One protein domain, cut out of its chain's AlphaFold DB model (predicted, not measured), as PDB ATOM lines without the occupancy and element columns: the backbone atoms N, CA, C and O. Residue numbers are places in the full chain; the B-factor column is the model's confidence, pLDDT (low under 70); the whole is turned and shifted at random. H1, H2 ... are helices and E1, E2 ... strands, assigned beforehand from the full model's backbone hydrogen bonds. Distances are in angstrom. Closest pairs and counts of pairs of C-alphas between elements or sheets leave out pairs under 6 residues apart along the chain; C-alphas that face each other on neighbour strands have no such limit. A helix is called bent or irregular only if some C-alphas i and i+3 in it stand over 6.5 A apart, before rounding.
ATOM      1  N   ALA A  47     143.899 157.456 198.153       93.19
ATOM      2  CA  ALA A  47     143.680 158.238 196.935       93.19
ATOM      3  C   ALA A  47     144.285 159.655 196.999       93.19
ATOM      4  O   ALA A  47     144.760 160.150 195.977       93.19
ATOM      5  N   ASP A  48     144.354 160.269 198.185       91.62
ATOM      6  CA  ASP A  48     144.949 161.599 198.383       91.62
ATOM      7  C   ASP A  48     146.461 161.600 198.108       91.62
ATOM      8  O   ASP A  48     147.045 162.642 197.811       91.62
ATOM      9  N   ALA A  49     147.088 160.423 198.174       94.38
ATOM     10  CA  ALA A  49     148.494 160.184 197.883       94.38
ATOM     11  C   ALA A  49     148.686 159.311 196.626       94.38
ATOM     12  O   ALA A  49     149.749 158.726 196.426       94.38
ATOM     13  N   GLY A  50     147.681 159.238 195.741       91.69
ATOM     14  CA  GLY A  50     147.631 158.281 194.626       91.69
ATOM     15  C   GLY A  50     148.802 158.348 193.635       91.69
ATOM     16  O   GLY A  50     149.066 157.375 192.933       91.69
ATOM     17  N   ARG A  51     149.561 159.452 193.610       94.44
ATOM     18  CA  ARG A  51     150.801 159.588 192.817       94.44
ATOM     19  C   ARG A  51     151.941 158.686 193.295       94.44
ATOM     20  O   ARG A  51     152.899 158.493 192.552       94.44
ATOM     21  N   LEU A  52     151.842 158.137 194.502       96.25
ATOM     22  CA  LEU A  52     152.784 157.159 195.039       96.25
ATOM     23  C   LEU A  52     152.485 155.724 194.594       96.25
ATOM     24  O   LEU A  52     153.354 154.861 194.710       96.25
ATOM     25  N   LYS A  53     151.290 155.460 194.052       97.44
ATOM     26  CA  LYS A  53     150.866 154.112 193.679       97.44
ATOM     27  C   LYS A  53     151.844 153.478 192.686       97.44
ATOM     28  O   LYS A  53     152.069 153.992 191.594       97.44
ATOM     29  N   GLY A  54     152.412 152.339 193.072       96.69
ATOM     30  CA  GLY A  54     153.365 151.574 192.271       96.69
ATOM     31  C   GLY A  54     154.783 152.149 192.226       96.69
ATOM     32  O   GLY A  54     155.671 151.473 191.701       96.69
ATOM     33  N   LYS A  55     155.037 153.340 192.791       97.25
ATOM     34  CA  LYS A  55     156.396 153.886 192.879       97.25
ATOM     35  C   LYS A  55     157.241 153.018 193.801       97.25
ATOM     36  O   LYS A  55     156.790 152.600 194.864       97.25
ATOM     37  N   ARG A  56     158.478 152.761 193.385       97.81
ATOM     38  CA  ARG A  56     159.499 152.130 194.223       97.81
ATOM     39  C   ARG A  56     160.266 153.231 194.934       97.81
ATOM     40  O   ARG A  56     160.648 154.194 194.277       97.81
ATOM     41  N   ILE A  57     160.484 153.076 196.230       96.88
ATOM     42  CA  ILE A  57     161.251 154.017 197.050       96.88
ATOM     43  C   ILE A  57     162.138 153.235 198.015       96.88
ATOM     44  O   ILE A  57     161.774 152.136 198.432       96.88
ATOM     45  N   VAL A  58     163.269 153.813 198.397       95.25
ATOM     46  CA  VAL A  58     164.036 153.391 199.574       95.25
ATOM     47  C   VAL A  58     163.759 154.397 200.684       95.25
ATOM     48  O   VAL A  58     163.770 155.602 200.436       95.25
ATOM     49  N   LEU A  59     163.487 153.915 201.895       94.12
ATOM     50  CA  LEU A  59     163.323 154.771 203.068       94.12
ATOM     51  C   LEU A  59     164.590 154.679 203.921       94.12
ATOM     52  O   LEU A  59     164.811 153.677 204.599       94.12
ATOM     53  N   ALA A  60     165.420 155.716 203.864       90.88
ATOM     54  CA  ALA A  60     166.634 155.818 204.664       90.88
ATOM     55  C   ALA A  60     166.309 156.006 206.150       90.88
ATOM     56  O   ALA A  60     165.175 156.321 206.520       90.88
ATOM     57  N   SER A  61     167.322 155.871 207.007       84.19
ATOM     58  CA  SER A  61     167.184 156.174 208.433       84.19
ATOM     59  C   SER A  61     166.754 157.623 208.650       84.19
ATOM     60  O   SER A  61     167.293 158.550 208.033       84.19
ATOM     61  N   PHE A  62     165.795 157.810 209.552       93.38
ATOM     62  CA  PHE A  62     165.396 159.134 210.020       93.38
ATOM     63  C   PHE A  62     166.364 159.618 211.095       93.38
ATOM     64  O   PHE A  62     167.086 158.824 211.699       93.38
ATOM     65  N   ILE A  63     166.403 160.930 211.311       94.69
ATOM     66  CA  ILE A  63     167.337 161.558 212.248       94.69
ATOM     67  C   ILE A  63     166.595 162.546 213.115       94.69
ATOM     68  O   ILE A  63     165.866 163.391 212.598       94.69
ATOM     69  N   ASN A  64     166.836 162.488 214.419       95.69
ATOM     70  CA  ASN A  64     166.345 163.485 215.342       95.69
ATOM     71  C   ASN A  64     167.425 164.536 215.625       95.69
ATOM     72  O   ASN A  64     168.454 164.245 216.230       95.69
ATOM     73  N   ARG A  65     167.180 165.770 215.183       96.69
ATOM     74  CA  ARG A  65     167.954 166.970 215.540       96.69
ATOM     75  C   ARG A  65     167.096 168.002 216.266       96.69
ATOM     76  O   ARG A  65     167.430 169.181 216.280       96.69
ATOM     77  N   ALA A  66     165.960 167.578 216.806       96.81
ATOM     78  CA  ALA A  66     165.038 168.459 217.487       96.81
ATOM     79  C   ALA A  66     165.479 168.679 218.939       96.81
ATOM     80  O   ALA A  66     165.355 167.784 219.780       96.81
ATOM     81  N   ASP A  67     165.927 169.895 219.254       96.75
ATOM     82  CA  ASP A  67     166.384 170.277 220.601       96.75
ATOM     83  C   ASP A  67     165.271 170.209 221.663       96.75
ATOM     84  O   ASP A  67     165.535 170.110 222.864       96.75
ATOM     85  N   ASN A  68     164.004 170.248 221.237       97.00
ATOM     86  CA  ASN A  68     162.830 170.171 222.107       97.00
ATOM     87  C   ASN A  68     162.347 168.738 222.385       97.00
ATOM     88  O   ASN A  68     161.260 168.565 222.934       97.00
ATOM     89  N   GLU A  90     163.276 158.621 216.006       94.62
ATOM     90  CA  GLU A  90     163.611 158.367 214.606       94.62
ATOM     91  C   GLU A  90     162.962 157.082 214.093       94.62
ATOM     92  O   GLU A  90     162.379 157.067 213.012       94.62
ATOM     93  N   SER A  91     163.028 156.016 214.892       96.06
ATOM     94  CA  SER A  91     162.442 154.714 214.563       96.06
ATOM     95  C   SER A  91     160.917 154.767 214.600       96.06
ATOM     96  O   SER A  91     160.267 154.232 213.708       96.06
ATOM     97  N   PHE A  92     160.339 155.465 215.583       97.81
ATOM     98  CA  PHE A  92     158.894 155.680 215.662       97.81
ATOM     99  C   PHE A  92     158.357 156.353 214.390       97.81
ATOM    100  O   PHE A  92     157.433 155.837 213.758       97.81
ATOM    101  N   PHE A  93     158.958 157.472 213.972       98.06
ATOM    102  CA  PHE A  93     158.534 158.177 212.761       98.06
ATOM    103  C   PHE A  93     158.825 157.369 211.494       98.06
ATOM    104  O   PHE A  93     157.983 157.348 210.598       98.06
ATOM    105  N   TRP A  94     159.971 156.685 211.417       97.69
ATOM    106  CA  TRP A  94     160.320 155.848 210.266       97.69
ATOM    107  C   TRP A  94     159.289 154.737 210.044       97.69
ATOM    108  O   TRP A  94     158.787 154.580 208.931       97.69
ATOM    109  N   GLU A  95     158.900 154.019 211.101       98.00
ATOM    110  CA  GLU A  95     157.906 152.941 211.023       98.00
ATOM    111  C   GLU A  95     156.523 153.470 210.628       98.00
ATOM    112  O   GLU A  95     155.851 152.903 209.757       98.00
ATOM    113  N   CYS A  96     156.111 154.604 211.200       98.56
ATOM    114  CA  CYS A  96     154.857 155.237 210.807       98.56
ATOM    115  C   CYS A  96     154.883 155.673 209.331       98.56
ATOM    116  O   CYS A  96     153.961 155.365 208.575       98.56
ATOM    117  N   TYR A  97     155.962 156.309 208.868       98.44
ATOM    118  CA  TYR A  97     156.108 156.696 207.460       98.44
ATOM    119  C   TYR A  97     156.157 155.480 206.533       98.44
ATOM    120  O   TYR A  97     155.556 155.508 205.461       98.44
ATOM    121  N   SER A  98     156.809 154.392 206.944       98.31
ATOM    122  CA  SER A  98     156.843 153.131 206.200       98.31
ATOM    123  C   SER A  98     155.429 152.592 205.962       98.31
ATOM    124  O   SER A  98     155.053 152.283 204.825       98.31
ATOM    125  N   LYS A  99     154.599 152.566 207.013       98.62
ATOM    126  CA  LYS A  99     153.175 152.208 206.924       98.62
ATOM    127  C   LYS A  99     152.389 153.178 206.037       98.62
ATOM    128  O   LYS A  99     151.626 152.725 205.187       98.62
ATOM    129  N   ALA A 100     152.604 154.486 206.172       98.56
ATOM    130  CA  ALA A 100     151.921 155.510 205.379       98.56
ATOM    131  C   ALA A 100     152.255 155.423 203.876       98.56
ATOM    132  O   ALA A 100     151.354 155.453 203.036       98.56
ATOM    133  N   PHE A 101     153.526 155.228 203.516       98.38
ATOM    134  CA  PHE A 101     153.948 155.013 202.130       98.38
ATOM    135  C   PHE A 101     153.329 153.746 201.533       98.38
ATOM    136  O   PHE A 101     152.811 153.787 200.414       98.38
ATOM    137  N   LYS A 102     153.339 152.632 202.278       98.31
ATOM    138  CA  LYS A 102     152.700 151.375 201.855       98.31
ATOM    139  C   LYS A 102     151.191 151.550 201.664       98.31
ATOM    140  O   LYS A 102     150.659 151.121 200.642       98.31
ATOM    141  N   HIS A 103     150.518 152.238 202.590       98.44
ATOM    142  CA  HIS A 103     149.093 152.578 202.489       98.44
ATOM    143  C   HIS A 103     148.781 153.441 201.261       98.44
ATOM    144  O   HIS A 103     147.801 153.197 200.562       98.44
ATOM    145  N   ALA A 104     149.658 154.388 200.920       98.12
ATOM    146  CA  ALA A 104     149.575 155.178 199.689       98.12
ATOM    147  C   ALA A 104     149.877 154.375 198.401       98.12
ATOM    148  O   ALA A 104     149.781 154.904 197.291       98.12
ATOM    149  N   GLY A 105     150.241 153.096 198.523       97.62
ATOM    150  CA  GLY A 105     150.513 152.192 197.410       97.62
ATOM    151  C   GLY A 105     151.951 152.231 196.888       97.62
ATOM    152  O   GLY A 105     152.204 151.670 195.817       97.62
ATOM    153  N   ALA A 106     152.883 152.870 197.600       98.12
ATOM    154  CA  ALA A 106     154.305 152.778 197.283       98.12
ATOM    155  C   ALA A 106     154.865 151.399 197.661       98.12
ATOM    156  O   ALA A 106     154.377 150.718 198.563       98.12
ATOM    157  N   ARG A 107     155.937 150.996 196.980       97.88
ATOM    158  CA  ARG A 107     156.726 149.803 197.290       97.88
ATOM    159  C   ARG A 107     158.042 150.239 197.911       97.88
ATOM    160  O   ARG A 107     158.911 150.753 197.208       97.88
ATOM    161  N   ILE A 108     158.175 150.023 199.212       95.62
ATOM    162  CA  ILE A 108     159.454 150.190 199.898       95.62
ATOM    163  C   ILE A 108     160.336 149.010 199.502       95.62
ATOM    164  O   ILE A 108     159.916 147.861 199.637       95.62
ATOM    165  N   VAL A 109     161.505 149.302 198.939       95.06
ATOM    166  CA  VAL A 109     162.502 148.302 198.550       95.06
ATOM    167  C   VAL A 109     163.742 148.448 199.416       95.06
ATOM    168  O   VAL A 109     164.070 149.551 199.851       95.06
ATOM    169  N   ASP A 110     164.425 147.333 199.644       88.50
ATOM    170  CA  ASP A 110     165.651 147.315 200.430       88.50
ATOM    171  C   ASP A 110     166.828 147.911 199.651       88.50
ATOM    172  O   ASP A 110     166.847 147.948 198.412       88.50
ATOM    173  N   TYR A 111     167.834 148.358 200.398       83.50
ATOM    174  CA  TYR A 111     169.132 148.690 199.829       83.50
ATOM    175  C   TYR A 111     169.774 147.455 199.174       83.50
ATOM    176  O   TYR A 111     169.599 146.320 199.618       83.50
ATOM    177  N   GLN A 112     170.568 147.683 198.130       80.00
ATOM    178  CA  GLN A 112     171.418 146.672 197.505       80.00
ATOM    179  C   GLN A 112     172.840 146.770 198.088       80.00
ATOM    180  O   GLN A 112     173.381 147.862 198.259       80.00
ATOM    181  N   GLY A 113     173.462 145.631 198.416       64.94
ATOM    182  CA  GLY A 113     174.900 145.556 198.731       64.94
ATOM    183  C   GLY A 113     175.708 145.468 197.432       64.94
ATOM    184  O   GLY A 113     175.297 144.772 196.509       64.94
ATOM    185  N   THR A 114     176.816 146.185 197.257       47.59
ATOM    186  CA  THR A 114     178.086 146.043 197.993       47.59
ATOM    187  C   THR A 114     178.618 147.355 198.578       47.59
ATOM    188  O   THR A 114     178.319 148.423 198.054       47.59
ATOM    189  N   ALA A 115     179.479 147.239 199.599       46.31
ATOM    190  CA  ALA A 115     180.187 148.319 200.293       46.31
ATOM    191  C   ALA A 115     180.465 149.562 199.427       46.31
ATOM    192  O   ALA A 115     181.268 149.519 198.492       46.31
ATOM    193  N   TYR A 116     179.833 150.677 199.786       47.56
ATOM    194  CA  TYR A 116     180.111 151.994 199.229       47.56
ATOM    195  C   TYR A 116     181.617 152.315 199.335       47.56
ATOM    196  O   TYR A 116     182.152 152.530 200.422       47.56
ATOM    197  N   ARG A 117     182.315 152.337 198.191       42.75
ATOM    198  CA  ARG A 117     183.687 152.844 198.024       42.75
ATOM    199  C   ARG A 117     183.632 154.101 197.156       42.75
ATOM    200  O   ARG A 117     183.891 154.040 195.960       42.75
ATOM    201  N   PRO A 127     173.563 163.318 206.986       53.59
ATOM    202  CA  PRO A 127     173.963 161.941 207.281       53.59
ATOM    203  C   PRO A 127     174.598 161.271 206.063       53.59
ATOM    204  O   PRO A 127     174.126 161.420 204.939       53.59
ATOM    205  N   ALA A 128     175.672 160.519 206.294       53.84
ATOM    206  CA  ALA A 128     176.273 159.710 205.246       53.84
ATOM    207  C   ALA A 128     175.286 158.604 204.823       53.84
ATOM    208  O   ALA A 128     174.679 157.979 205.702       53.84
ATOM    209  N   PRO A 129     175.134 158.319 203.518       52.69
ATOM    210  CA  PRO A 129     174.447 157.113 203.090       52.69
ATOM    211  C   PRO A 129     175.167 155.909 203.704       52.69
ATOM    212  O   PRO A 129     176.400 155.868 203.776       52.69
ATOM    213  N   THR A 130     174.396 154.945 204.206       53.34
ATOM    214  CA  THR A 130     174.958 153.693 204.728       53.34
ATOM    215  C   THR A 130     175.804 153.014 203.644       53.34
ATOM    216  O   THR A 130     175.652 153.296 202.460       53.34
ATOM    217  N   ALA A 131     176.698 152.090 204.004       53.84
ATOM    218  CA  ALA A 131     177.522 151.366 203.025       53.84
ATOM    219  C   ALA A 131     176.713 150.568 201.972       53.84
ATOM    220  O   ALA A 131     177.312 149.986 201.066       53.84
ATOM    221  N   ALA A 132     175.384 150.528 202.101       64.38
ATOM    222  CA  ALA A 132     174.431 149.966 201.165       64.38
ATOM    223  C   ALA A 132     173.851 151.069 200.258       64.38
ATOM    224  O   ALA A 132     173.546 152.169 200.717       64.38
ATOM    225  N   THR A 133     173.690 150.785 198.965       73.88
ATOM    226  CA  THR A 133     173.208 151.760 197.975       73.88
ATOM    227  C   THR A 133     171.768 151.471 197.576       73.88
ATOM    228  O   THR A 133     171.349 150.316 197.468       73.88
ATOM    229  N   ALA A 134     170.966 152.519 197.385       85.69
ATOM    230  CA  ALA A 134     169.635 152.347 196.819       85.69
ATOM    231  C   ALA A 134     169.746 151.702 195.422       85.69
ATOM    232  O   ALA A 134     170.707 151.989 194.696       85.69
ATOM    233  N   PRO A 135     168.791 150.845 195.008       89.94
ATOM    234  CA  PRO A 135     168.800 150.301 193.659       89.94
ATOM    235  C   PRO A 135     168.850 151.414 192.612       89.94
ATOM    236  O   PRO A 135     168.206 152.453 192.774       89.94
ATOM    237  N   LYS A 136     169.565 151.175 191.509       90.50
ATOM    238  CA  LYS A 136     169.746 152.176 190.449       90.50
ATOM    239  C   LYS A 136     168.411 152.791 190.011       90.50
ATOM    240  O   LYS A 136     167.467 152.072 189.671       90.50
ATOM    241  N   GLY A 137     168.351 154.121 190.001       91.88
ATOM    242  CA  GLY A 137     167.179 154.909 189.621       91.88
ATOM    243  C   GLY A 137     166.030 154.926 190.636       91.88
ATOM    244  O   GLY A 137     165.046 155.627 190.399       91.88
ATOM    245  N   VAL A 138     166.124 154.201 191.757       95.44
ATOM    246  CA  VAL A 138     165.126 154.255 192.832       95.44
ATOM    247  C   VAL A 138     165.431 155.452 193.737       95.44
ATOM    248  O   VAL A 138     166.565 155.578 194.199       95.44
ATOM    249  N   PRO A 139     164.457 156.345 193.993       96.00
ATOM    250  CA  PRO A 139     164.650 157.451 194.919       96.00
ATOM    251  C   PRO A 139     164.809 156.943 196.357       96.00
ATOM    252  O   PRO A 139     164.029 156.113 196.832       96.00
ATOM    253  N   GLU A 140     165.798 157.486 197.052       94.00
ATOM    254  CA  GLU A 140     166.036 157.297 198.478       94.00
ATOM    255  C   GLU A 140     165.535 158.525 199.232       94.00
ATOM    256  O   GLU A 140     165.938 159.650 198.939       94.00
ATOM    257  N   ILE A 141     164.630 158.305 200.181       96.31
ATOM    258  CA  ILE A 141     163.995 159.356 200.971       96.31
ATOM    259  C   ILE A 141     164.596 159.345 202.363       96.31
ATOM    260  O   ILE A 141     164.590 158.316 203.037       96.31
ATOM    261  N   GLN A 142     165.026 160.514 202.816       94.75
ATOM    262  CA  GLN A 142     165.511 160.721 204.167       94.75
ATOM    263  C   GLN A 142     164.789 161.884 204.834       94.75
ATOM    264  O   GLN A 142     164.437 162.865 204.179       94.75
ATOM    265  N   LEU A 143     164.589 161.772 206.146       96.44
ATOM    266  CA  LEU A 143     163.909 162.774 206.954       96.44
ATOM    267  C   LEU A 143     164.755 163.149 208.172       96.44
ATOM    268  O   LEU A 143     165.284 162.284 208.872       96.44
ATOM    269  N   VAL A 144     164.845 164.449 208.438       97.31
ATOM    270  CA  VAL A 144     165.491 165.015 209.623       97.31
ATOM    271  C   VAL A 144     164.450 165.799 210.414       97.31
ATOM    272  O   VAL A 144     163.946 166.812 209.938       97.31
ATOM    273  N   LEU A 145     164.120 165.340 211.618       98.12
ATOM    274  CA  LEU A 145     163.261 166.054 212.561       98.12
ATOM    275  C   LEU A 145     164.053 167.224 213.154       98.12
ATOM    276  O   LEU A 145     165.144 167.018 213.683       98.12
ATOM    277  N   THR A 146     163.515 168.439 213.075       98.25
ATOM    278  CA  THR A 146     164.162 169.660 213.596       98.25
ATOM    279  C   THR A 146     163.379 170.304 214.740       98.25
ATOM    280  O   THR A 146     163.947 171.052 215.526       98.25
ATOM    281  N   SER A 147     162.090 169.991 214.876       98.31
ATOM    282  CA  SER A 147     161.270 170.308 216.052       98.31
ATOM    283  C   SER A 147     160.095 169.338 216.119       98.31
ATOM    284  O   SER A 147     159.461 169.095 215.091       98.31
ATOM    285  N   VAL A 148     159.774 168.807 217.301       98.44
ATOM    286  CA  VAL A 148     158.591 167.950 217.492       98.44
ATOM    287  C   VAL A 148     157.846 168.350 218.760       98.44
ATOM    288  O   VAL A 148     158.385 168.297 219.864       98.44
ATOM    289  N   THR A 149     156.580 168.712 218.593       98.31
ATOM    290  CA  THR A 149     155.595 168.871 219.667       98.31
ATOM    291  C   THR A 149     154.316 168.123 219.301       98.31
ATOM    292  O   THR A 149     154.182 167.631 218.184       98.31
ATOM    293  N   ASP A 150     153.347 168.074 220.208       96.38
ATOM    294  CA  ASP A 150     152.027 167.489 219.936       96.38
ATOM    295  C   ASP A 150     151.088 168.356 219.079       96.38
ATOM    296  O   ASP A 150     149.972 167.950 218.753       96.38
ATOM    297  N   GLN A 151     151.546 169.552 218.711       97.88
ATOM    298  CA  GLN A 151     150.819 170.514 217.885       97.88
ATOM    299  C   GLN A 151     151.551 170.837 216.590       97.88
ATOM    300  O   GLN A 151     150.926 171.279 215.633       97.88
ATOM    301  N   GLU A 152     152.861 170.631 216.536       98.44
ATOM    302  CA  GLU A 152     153.691 171.019 215.406       98.44
ATOM    303  C   GLU A 152     154.885 170.086 215.250       98.44
ATOM    304  O   GLU A 152     155.601 169.815 216.217       98.44
ATOM    305  N   VAL A 153     155.152 169.687 214.008       98.69
ATOM    306  CA  VAL A 153     156.402 169.040 213.607       98.69
ATOM    307  C   VAL A 153     157.056 169.866 212.508       98.69
ATOM    308  O   VAL A 153     156.429 170.177 211.491       98.69
ATOM    309  N   ARG A 154     158.338 170.185 212.697       98.75
ATOM    310  CA  ARG A 154     159.217 170.728 211.657       98.75
ATOM    311  C   ARG A 154     160.233 169.676 211.273       98.75
ATOM    312  O   ARG A 154     160.823 169.022 212.136       98.75
ATOM    313  N   PHE A 155     160.415 169.501 209.976       98.50
ATOM    314  CA  PHE A 155     161.289 168.468 209.454       98.50
ATOM    315  C   PHE A 155     161.815 168.843 208.077       98.50
ATOM    316  O   PHE A 155     161.156 169.541 207.313       98.50
ATOM    317  N   GLN A 156     163.001 168.354 207.754       98.38
ATOM    318  CA  GLN A 156     163.610 168.497 206.443       98.38
ATOM    319  C   GLN A 156     163.576 167.152 205.730       98.38
ATOM    320  O   GLN A 156     163.872 166.119 206.333       98.38
ATOM    321  N   VAL A 157     163.213 167.158 204.449       98.06
ATOM    322  CA  VAL A 157     163.215 165.958 203.610       98.06
ATOM    323  C   VAL A 157     164.238 166.101 202.507       98.06
ATOM    324  O   VAL A 157     164.317 167.138 201.848       98.06
ATOM    325  N   TYR A 158     164.968 165.016 202.289       96.25
ATOM    326  CA  TYR A 158     165.909 164.848 201.201       96.25
ATOM    327  C   TYR A 158     165.433 163.727 200.287       96.25
ATOM    328  O   TYR A 158     164.927 162.706 200.762       96.25
ATOM    329  N   VAL A 159     165.629 163.904 198.982       96.06
ATOM    330  CA  VAL A 159     165.521 162.808 198.014       96.06
ATOM    331  C   VAL A 159     166.836 162.681 197.271       96.06
ATOM    332  O   VAL A 159     167.291 163.629 196.623       96.06
ATOM    333  N   PHE A 160     167.420 161.492 197.334       93.12
ATOM    334  CA  PHE A 160     168.606 161.121 196.582       93.12
ATOM    335  C   PHE A 160     168.224 160.185 195.441       93.12
ATOM    336  O   PHE A 160     167.315 159.366 195.560       93.12
ATOM    337  N   ARG A 161     168.934 160.286 194.318       91.31
ATOM    338  CA  ARG A 161     168.867 159.301 193.237       91.31
ATOM    339  C   ARG A 161     170.278 158.994 192.782       91.31
ATOM    340  O   ARG A 161     171.021 159.915 192.445       91.31
ATOM    341  N   ASP A 162     170.634 157.713 192.809       87.94
ATOM    342  CA  ASP A 162     171.985 157.233 192.501       87.94
ATOM    343  C   ASP A 162     173.066 157.961 193.335       87.94
ATOM    344  O   ASP A 162     174.111 158.354 192.825       87.94
ATOM    345  N   GLY A 163     172.777 158.206 194.622       84.31
ATOM    346  CA  GLY A 163     173.669 158.904 195.559       84.31
ATOM    347  C   GLY A 163     173.752 160.428 195.387       84.31
ATOM    348  O   GLY A 163     174.475 161.082 196.132       84.31
ATOM    349  N   VAL A 164     173.018 161.014 194.435       87.81
ATOM    350  CA  VAL A 164     173.005 162.463 194.185       87.81
ATOM    351  C   VAL A 164     171.740 163.087 194.759       87.81
ATOM    352  O   VAL A 164     170.638 162.630 194.455       87.81
ATOM    353  N   GLU A 165     171.884 164.161 195.534       92.50
ATOM    354  CA  GLU A 165     170.747 164.942 196.028       92.50
ATOM    355  C   GLU A 165     169.971 165.547 194.851       92.50
ATOM    356  O   GLU A 165     170.528 166.246 194.001       92.50
ATOM    357  N   LYS A 166     168.673 165.251 194.783       95.38
ATOM    358  CA  LYS A 166     167.743 165.790 193.779       95.38
ATOM    359  C   LYS A 166     166.730 166.750 194.377       95.38
ATOM    360  O   LYS A 166     166.123 167.524 193.642       95.38
ATOM    361  N   PHE A 167     166.533 166.678 195.684       97.06
ATOM    362  CA  PHE A 167     165.548 167.471 196.388       97.06
ATOM    363  C   PHE A 167     165.964 167.643 197.838       97.06
ATOM    364  O   PHE A 167     166.398 166.685 198.479       97.06
ATOM    365  N   ARG A 168     165.760 168.855 198.341       97.31
ATOM    366  CA  ARG A 168     165.847 169.201 199.751       97.31
ATOM    367  C   ARG A 168     164.801 170.262 200.032       97.31
ATOM    368  O   ARG A 168     164.742 171.260 199.312       97.31
ATOM    369  N   LYS A 169     163.983 170.056 201.058       98.31
ATOM    370  CA  LYS A 169     162.995 171.053 201.470       98.31
ATOM    371  C   LYS A 169     162.631 170.917 202.937       98.31
ATOM    372  O   LYS A 169     162.531 169.803 203.455       98.31
ATOM    373  N   ASP A 170     162.400 172.064 203.559       98.44
ATOM    374  CA  ASP A 170     161.887 172.164 204.918       98.44
ATOM    375  C   ASP A 170     160.360 172.170 204.898       98.44
ATOM    376  O   ASP A 170     159.722 172.840 204.081       98.44
ATOM    377  N   TYR A 171     159.782 171.419 205.822       98.69
ATOM    378  CA  TYR A 171     158.354 171.261 206.012       98.69
ATOM    379  C   TYR A 171     157.965 171.621 207.438       98.69
ATOM    380  O   TYR A 171     158.720 171.439 208.396       98.69
ATOM    381  N   GLN A 172     156.729 172.084 207.559       98.56
ATOM    382  CA  GLN A 172     156.060 172.340 208.819       98.56
ATOM    383  C   GLN A 172     154.638 171.804 208.699       98.56
ATOM    384  O   GLN A 172     153.926 172.112 207.744       98.56
ATOM    385  N   ALA A 173     154.237 170.999 209.673       98.25
ATOM    386  CA  ALA A 173     152.873 170.526 209.825       98.25
ATOM    387  C   ALA A 173     152.395 170.927 211.215       98.25
ATOM    388  O   ALA A 173     153.056 170.604 212.200       98.25
ATOM    389  N   ALA A 174     151.268 171.631 211.280       97.94
ATOM    390  CA  ALA A 174     150.708 172.130 212.525       97.94
ATOM    391  C   ALA A 174     149.221 171.789 212.636       97.94
ATOM    392  O   ALA A 174     148.470 171.889 211.665       97.94
ATOM    393  N   MET A 175     148.796 171.420 213.837       96.56
ATOM    394  CA  MET A 175     147.412 171.173 214.206       96.56
ATOM    395  C   MET A 175     147.055 172.023 215.436       96.56
ATOM    396  O   MET A 175     147.947 172.394 216.197       96.56
ATOM    397  N   PRO A 176     145.770 172.355 215.660       95.81
ATOM    398  CA  PRO A 176     145.367 173.143 216.829       95.81
ATOM    399  C   PRO A 176     145.736 172.449 218.159       95.81
ATOM    400  O   PRO A 176     146.149 171.293 218.163       95.81
ATOM    401  N   PRO A 177     145.574 173.084 219.324       92.81
ATOM    402  CA  PRO A 177     145.666 172.374 220.598       92.81
ATOM    403  C   PRO A 177     144.610 171.261 220.717       92.81
ATOM    404  O   PRO A 177     143.530 171.339 220.122       92.81
ATOM    405  N   GLY A 178     144.913 170.212 221.483       88.44
ATOM    406  CA  GLY A 178     143.929 169.186 221.835       88.44
ATOM    407  C   GLY A 178     142.840 169.752 222.753       88.44
ATOM    408  O   GLY A 178     143.140 170.487 223.688       88.44
ATOM    409  N   ALA A 179     141.576 169.406 222.494       85.44
ATOM    410  CA  ALA A 179     140.449 169.796 223.351       85.44
ATOM    411  C   ALA A 179     140.212 168.818 224.519       85.44
ATOM    412  O   ALA A 179     139.484 169.139 225.455       85.44
ATOM    413  N   SER A 180     140.813 167.627 224.451       90.56
ATOM    414  CA  SER A 180     140.642 166.541 225.415       90.56
ATOM    415  C   SER A 180     141.903 166.356 226.258       90.56
ATOM    416  O   SER A 180     143.013 166.596 225.785       90.56
ATOM    417  N   GLN A 181     141.716 165.928 227.505       90.00
ATOM    418  CA  GLN A 181     142.780 165.430 228.386       90.00
ATOM    419  C   GLN A 181     142.756 163.895 228.479       90.00
ATOM    420  O   GLN A 181     143.552 163.307 229.208       90.00
ATOM    421  N   ASP A 182     141.829 163.244 227.770       95.44
ATOM    422  CA  ASP A 182     141.751 161.793 227.720       95.44
ATOM    423  C   ASP A 182     142.966 161.219 226.980       95.44
ATOM    424  O   ASP A 182     143.303 161.631 225.868       95.44
ATOM    425  N   VAL A 183     143.641 160.254 227.605       95.75
ATOM    426  CA  VAL A 183     144.898 159.691 227.089       95.75
ATOM    427  C   VAL A 183     144.700 159.017 225.732       95.75
ATOM    428  O   VAL A 183     145.590 159.087 224.885       95.75
ATOM    429  N   LYS A 184     143.542 158.393 225.493       96.25
ATOM    430  CA  LYS A 184     143.250 157.726 224.223       96.25
ATOM    431  C   LYS A 184     143.034 158.752 223.114       96.25
ATOM    432  O   LYS A 184     143.546 158.561 222.013       96.25
ATOM    433  N   ASP A 185     142.338 159.847 223.404       96.69
ATOM    434  CA  ASP A 185     142.179 160.949 222.448       96.69
ATOM    435  C   ASP A 185     143.528 161.597 222.101       96.69
ATOM    436  O   ASP A 185     143.794 161.898 220.934       96.69
ATOM    437  N   LEU A 186     144.399 161.784 223.097       97.06
ATOM    438  CA  LEU A 186     145.747 162.323 222.899       97.06
ATOM    439  C   LEU A 186     146.632 161.369 222.083       97.06
ATOM    440  O   LEU A 186     147.339 161.814 221.178       97.06
ATOM    441  N   GLU A 187     146.560 160.058 222.335       97.62
ATOM    442  CA  GLU A 187     147.257 159.043 221.535       97.62
ATOM    443  C   GLU A 187     146.814 159.111 220.060       97.62
ATOM    444  O   GLU A 187     147.647 159.188 219.156       97.62
ATOM    445  N   GLN A 188     145.503 159.163 219.801       97.75
ATOM    446  CA  GLN A 188     144.972 159.298 218.438       97.75
ATOM    447  C   GLN A 188     145.385 160.615 217.779       97.75
ATOM    448  O   GLN A 188     145.691 160.650 216.584       97.75
ATOM    449  N   ARG A 189     145.446 161.702 218.552       97.31
ATOM    450  CA  ARG A 189     145.936 162.991 218.065       97.31
ATOM    451  C   ARG A 189     147.393 162.915 217.609       97.31
ATOM    452  O   ARG A 189     147.708 163.468 216.558       97.31
ATOM    453  N   ALA A 190     148.255 162.215 218.346       97.75
ATOM    454  CA  ALA A 190     149.646 162.016 217.948       97.75
ATOM    455  C   ALA A 190     149.751 161.295 216.593       97.75
ATOM    456  O   ALA A 190     150.508 161.727 215.723       97.75
ATOM    457  N   TYR A 191     148.940 160.258 216.358       98.50
ATOM    458  CA  TYR A 191     148.883 159.586 215.053       98.50
ATOM    459  C   TYR A 191     148.349 160.497 213.941       98.50
ATOM    460  O   TYR A 191     148.897 160.508 212.838       98.50
ATOM    461  N   ALA A 192     147.338 161.318 214.229       98.25
ATOM    462  CA  ALA A 192     146.819 162.296 213.274       98.25
ATOM    463  C   ALA A 192     147.863 163.362 212.893       98.25
ATOM    464  O   ALA A 192     147.877 163.836 211.756       98.25
ATOM    465  N   LEU A 193     148.765 163.725 213.809       98.38
ATOM    466  CA  LEU A 193     149.888 164.608 213.501       98.38
ATOM    467  C   LEU A 193     150.878 163.947 212.532       98.38
ATOM    468  O   LEU A 193     151.324 164.599 211.592       98.38
ATOM    469  N   VAL A 194     151.164 162.651 212.699       98.44
ATOM    470  CA  VAL A 194     151.995 161.891 211.747       98.44
ATOM    471  C   VAL A 194     151.335 161.807 210.365       98.44
ATOM    472  O   VAL A 194     151.993 161.992 209.340       98.44
ATOM    473  N   ASP A 195     150.019 161.604 210.308       98.62
ATOM    474  CA  ASP A 195     149.276 161.671 209.044       98.62
ATOM    475  C   ASP A 195     149.383 163.055 208.400       98.62
ATOM    476  O   ASP A 195     149.553 163.173 207.182       98.62
ATOM    477  N   LEU A 196     149.306 164.118 209.200       98.56
ATOM    478  CA  LEU A 196     149.425 165.484 208.711       98.56
ATOM    479  C   LEU A 196     150.824 165.764 208.148       98.56
ATOM    480  O   LEU A 196     150.930 166.350 207.069       98.56
ATOM    481  N   THR A 197     151.895 165.322 208.814       98.50
ATOM    482  CA  THR A 197     153.266 165.493 208.302       98.50
ATOM    483  C   THR A 197     153.461 164.732 206.996       98.50
ATOM    484  O   THR A 197     153.984 165.286 206.025       98.50
ATOM    485  N   PHE A 198     152.980 163.488 206.930       98.56
ATOM    486  CA  PHE A 198     153.064 162.667 205.726       98.56
ATOM    487  C   PHE A 198     152.266 163.276 204.570       98.56
ATOM    488  O   PHE A 198     152.790 163.448 203.471       98.56
ATOM    489  N   THR A 199     151.006 163.646 204.804       98.25
ATOM    490  CA  THR A 199     150.143 164.216 203.760       98.25
ATOM    491  C   THR A 199     150.646 165.569 203.271       98.25
ATOM    492  O   THR A 199     150.578 165.833 202.072       98.25
ATOM    493  N   THR A 200     151.212 166.397 204.155       98.31
ATOM    494  CA  THR A 200     151.881 167.654 203.779       98.31
ATOM    495  C   THR A 200     153.016 167.392 202.792       98.31
ATOM    496  O   THR A 200     153.074 168.024 201.738       98.31
ATOM    497  N   LEU A 201     153.867 166.406 203.090       97.88
ATOM    498  CA  LEU A 201     154.973 166.008 202.224       97.88
ATOM    499  C   LEU A 201     154.481 165.498 200.863       97.88
ATOM    500  O   LEU A 201     154.884 165.997 199.817       97.88
ATOM    501  N   VAL A 202     153.593 164.504 200.848       97.25
ATOM    502  CA  VAL A 202     153.229 163.818 199.596       97.25
ATOM    503  C   VAL A 202     152.289 164.632 198.713       97.25
ATOM    504  O   VAL A 202     152.130 164.289 197.542       97.25
ATOM    505  N   ARG A 203     151.674 165.704 199.228       97.00
ATOM    506  CA  ARG A 203     150.895 166.673 198.436       97.00
ATOM    507  C   ARG A 203     151.772 167.722 197.750       97.00
ATOM    508  O   ARG A 203     151.303 168.380 196.820       97.00
ATOM    509  N   ASP A 204     153.031 167.854 198.156       97.75
ATOM    510  CA  ASP A 204     153.976 168.773 197.537       97.75
ATOM    511  C   ASP A 204     154.353 168.308 196.121       97.75
ATOM    512  O   ASP A 204     154.878 167.214 195.904       97.75
ATOM    513  N   ARG A 205     154.093 169.168 195.131       96.75
ATOM    514  CA  ARG A 205     154.374 168.878 193.721       96.75
ATOM    515  C   ARG A 205     155.860 168.714 193.434       96.75
ATOM    516  O   ARG A 205     156.200 167.946 192.539       96.75
ATOM    517  N   ASP A 206     156.733 169.423 194.136       97.56
ATOM    518  CA  ASP A 206     158.169 169.359 193.868       97.56
ATOM    519  C   ASP A 206     158.779 168.094 194.465       97.56
ATOM    520  O   ASP A 206     159.562 167.421 193.795       97.56
ATOM    521  N   PHE A 207     158.299 167.677 195.639       97.38
ATOM    522  CA  PHE A 207     158.606 166.357 196.181       97.38
ATOM    523  C   PHE A 207     158.130 165.239 195.241       97.38
ATOM    524  O   PHE A 207     158.891 164.339 194.898       97.38
ATOM    525  N   GLN A 208     156.894 165.323 194.736       95.50
ATOM    526  CA  GLN A 208     156.361 164.333 193.792       95.50
ATOM    527  C   GLN A 208     157.174 164.219 192.495       95.50
ATOM    528  O   GLN A 208     157.250 163.128 191.933       95.50
ATOM    529  N   LYS A 209     157.737 165.326 191.988       95.44
ATOM    530  CA  LYS A 209     158.624 165.315 190.810       95.44
ATOM    531  C   LYS A 209     159.979 164.680 191.122       95.44
ATOM    532  O   LYS A 209     160.593 164.106 190.225       95.44
ATOM    533  N   ALA A 210     160.448 164.811 192.361       95.31
ATOM    534  CA  ALA A 210     161.718 164.250 192.800       95.31
ATOM    535  C   ALA A 210     161.678 162.718 192.963       95.31
ATOM    536  O   ALA A 210     162.717 162.073 192.813       95.31
ATOM    537  N   LEU A 211     160.496 162.141 193.226       91.19
ATOM    538  CA  LEU A 211     160.266 160.691 193.316       91.19
ATOM    539  C   LEU A 211     160.164 160.015 191.948       91.19
ATOM    540  O   LEU A 211     161.028 159.163 191.652       91.19
TER     541      LEU A 211
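This is residues 47 to 68, 90 to 117 and 127 to 211 of the 211 residues of an uncharacterized protein of Deltaproteobacteria bacterium HGW-Deltaproteobacteria-19 (UniProt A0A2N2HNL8). A twisted sheet, made of the long antiparallel strands E2, E3 and E4 with the short E1 at one edge, has the helices H2, H3 and H4 on one face, giving two layers. The long H3 slants over E3 and E4, the small H4 follows over E4, H2 lies beside the strands near E1 and E2, and the short H1 packs on residues 199 to 203 of H3, off the sheet. The printed part has 135 residues with 4 named helices and 4 named strands, in the order H1 E1 H2 E2 E3 E4 H3 H4; the class is mixed, helices and strands. The sheet runs E1 E2 E3 E4 and is mixed, with E1 and E2 parallel and the other neighbours antiparallel. The whole is compact, with a radius of gyration of the C-alphas of 15.5 A, and only just elongated, spanning 52 by 34 by 24 A.

H1, residues 47 to 52, touches H3, residues 183 to 203, at a steep tilt of 50 degrees; the closest C-alphas are those of Ala 49 and Val 202, 6.2 A apart. E1, residues 56 to 59, is the parallel neighbour of E2, residues 140 to 148, with N 141 and O 58 at 2.8 A. H2, residues 90 to 103, is on the sheet over none of the strands, at a height of 4.1 A, only just above the sheet's level. It touches residues 194 to 198 of H3, with C-alphas 97 and 198 closest at 6.9 A. E2, E3, residues 152 to 161, and E4, residues 164 to 174, form a meander, each strand the antiparallel neighbour of the one before. N 144 and O 156 of the hairpin E2 and E3 are 2.9 A apart; N 157 and O 169 of the hairpin E3 and E4 are 2.9 A apart. H3 runs slantwise to the strands, at 39 degrees to E4 on the local plane and a height of 9.3 A. H4, residues 205 to 210, is over E4 at a height of 9.5 A, with the C-alphas of Phe 167 and Ala 210 closest at 6.2 A. Every O i to N i+4 pair is within hydrogen-bond range in H2, H3 and H4; H1 has 0 of 2, but 2 of 3 O i to N i+3 pairs.

H1 begins at C-alpha 47, (143.680, 158.238, 196.935), and is irregular: C-alphas 48 and 51 are 8.3 A apart. H2 is 19.8 A long, E2 23.0 A, E3 29.3 A, E4 30.4 A and H3 30.1 A. H4 ends at C-alpha 210, (161.718, 164.250, 192.800).

The C-alphas farthest apart, of Arg 117 and Ala 179, are 52.9 A apart. Residues 69 to 89 and 118 to 126 are not printed; the gaps are 14.0 A and 16.2 A between C-alphas. Of the links printed whole, none is long. Residues 113 to 117 and 127 to 132 have pLDDT under 70.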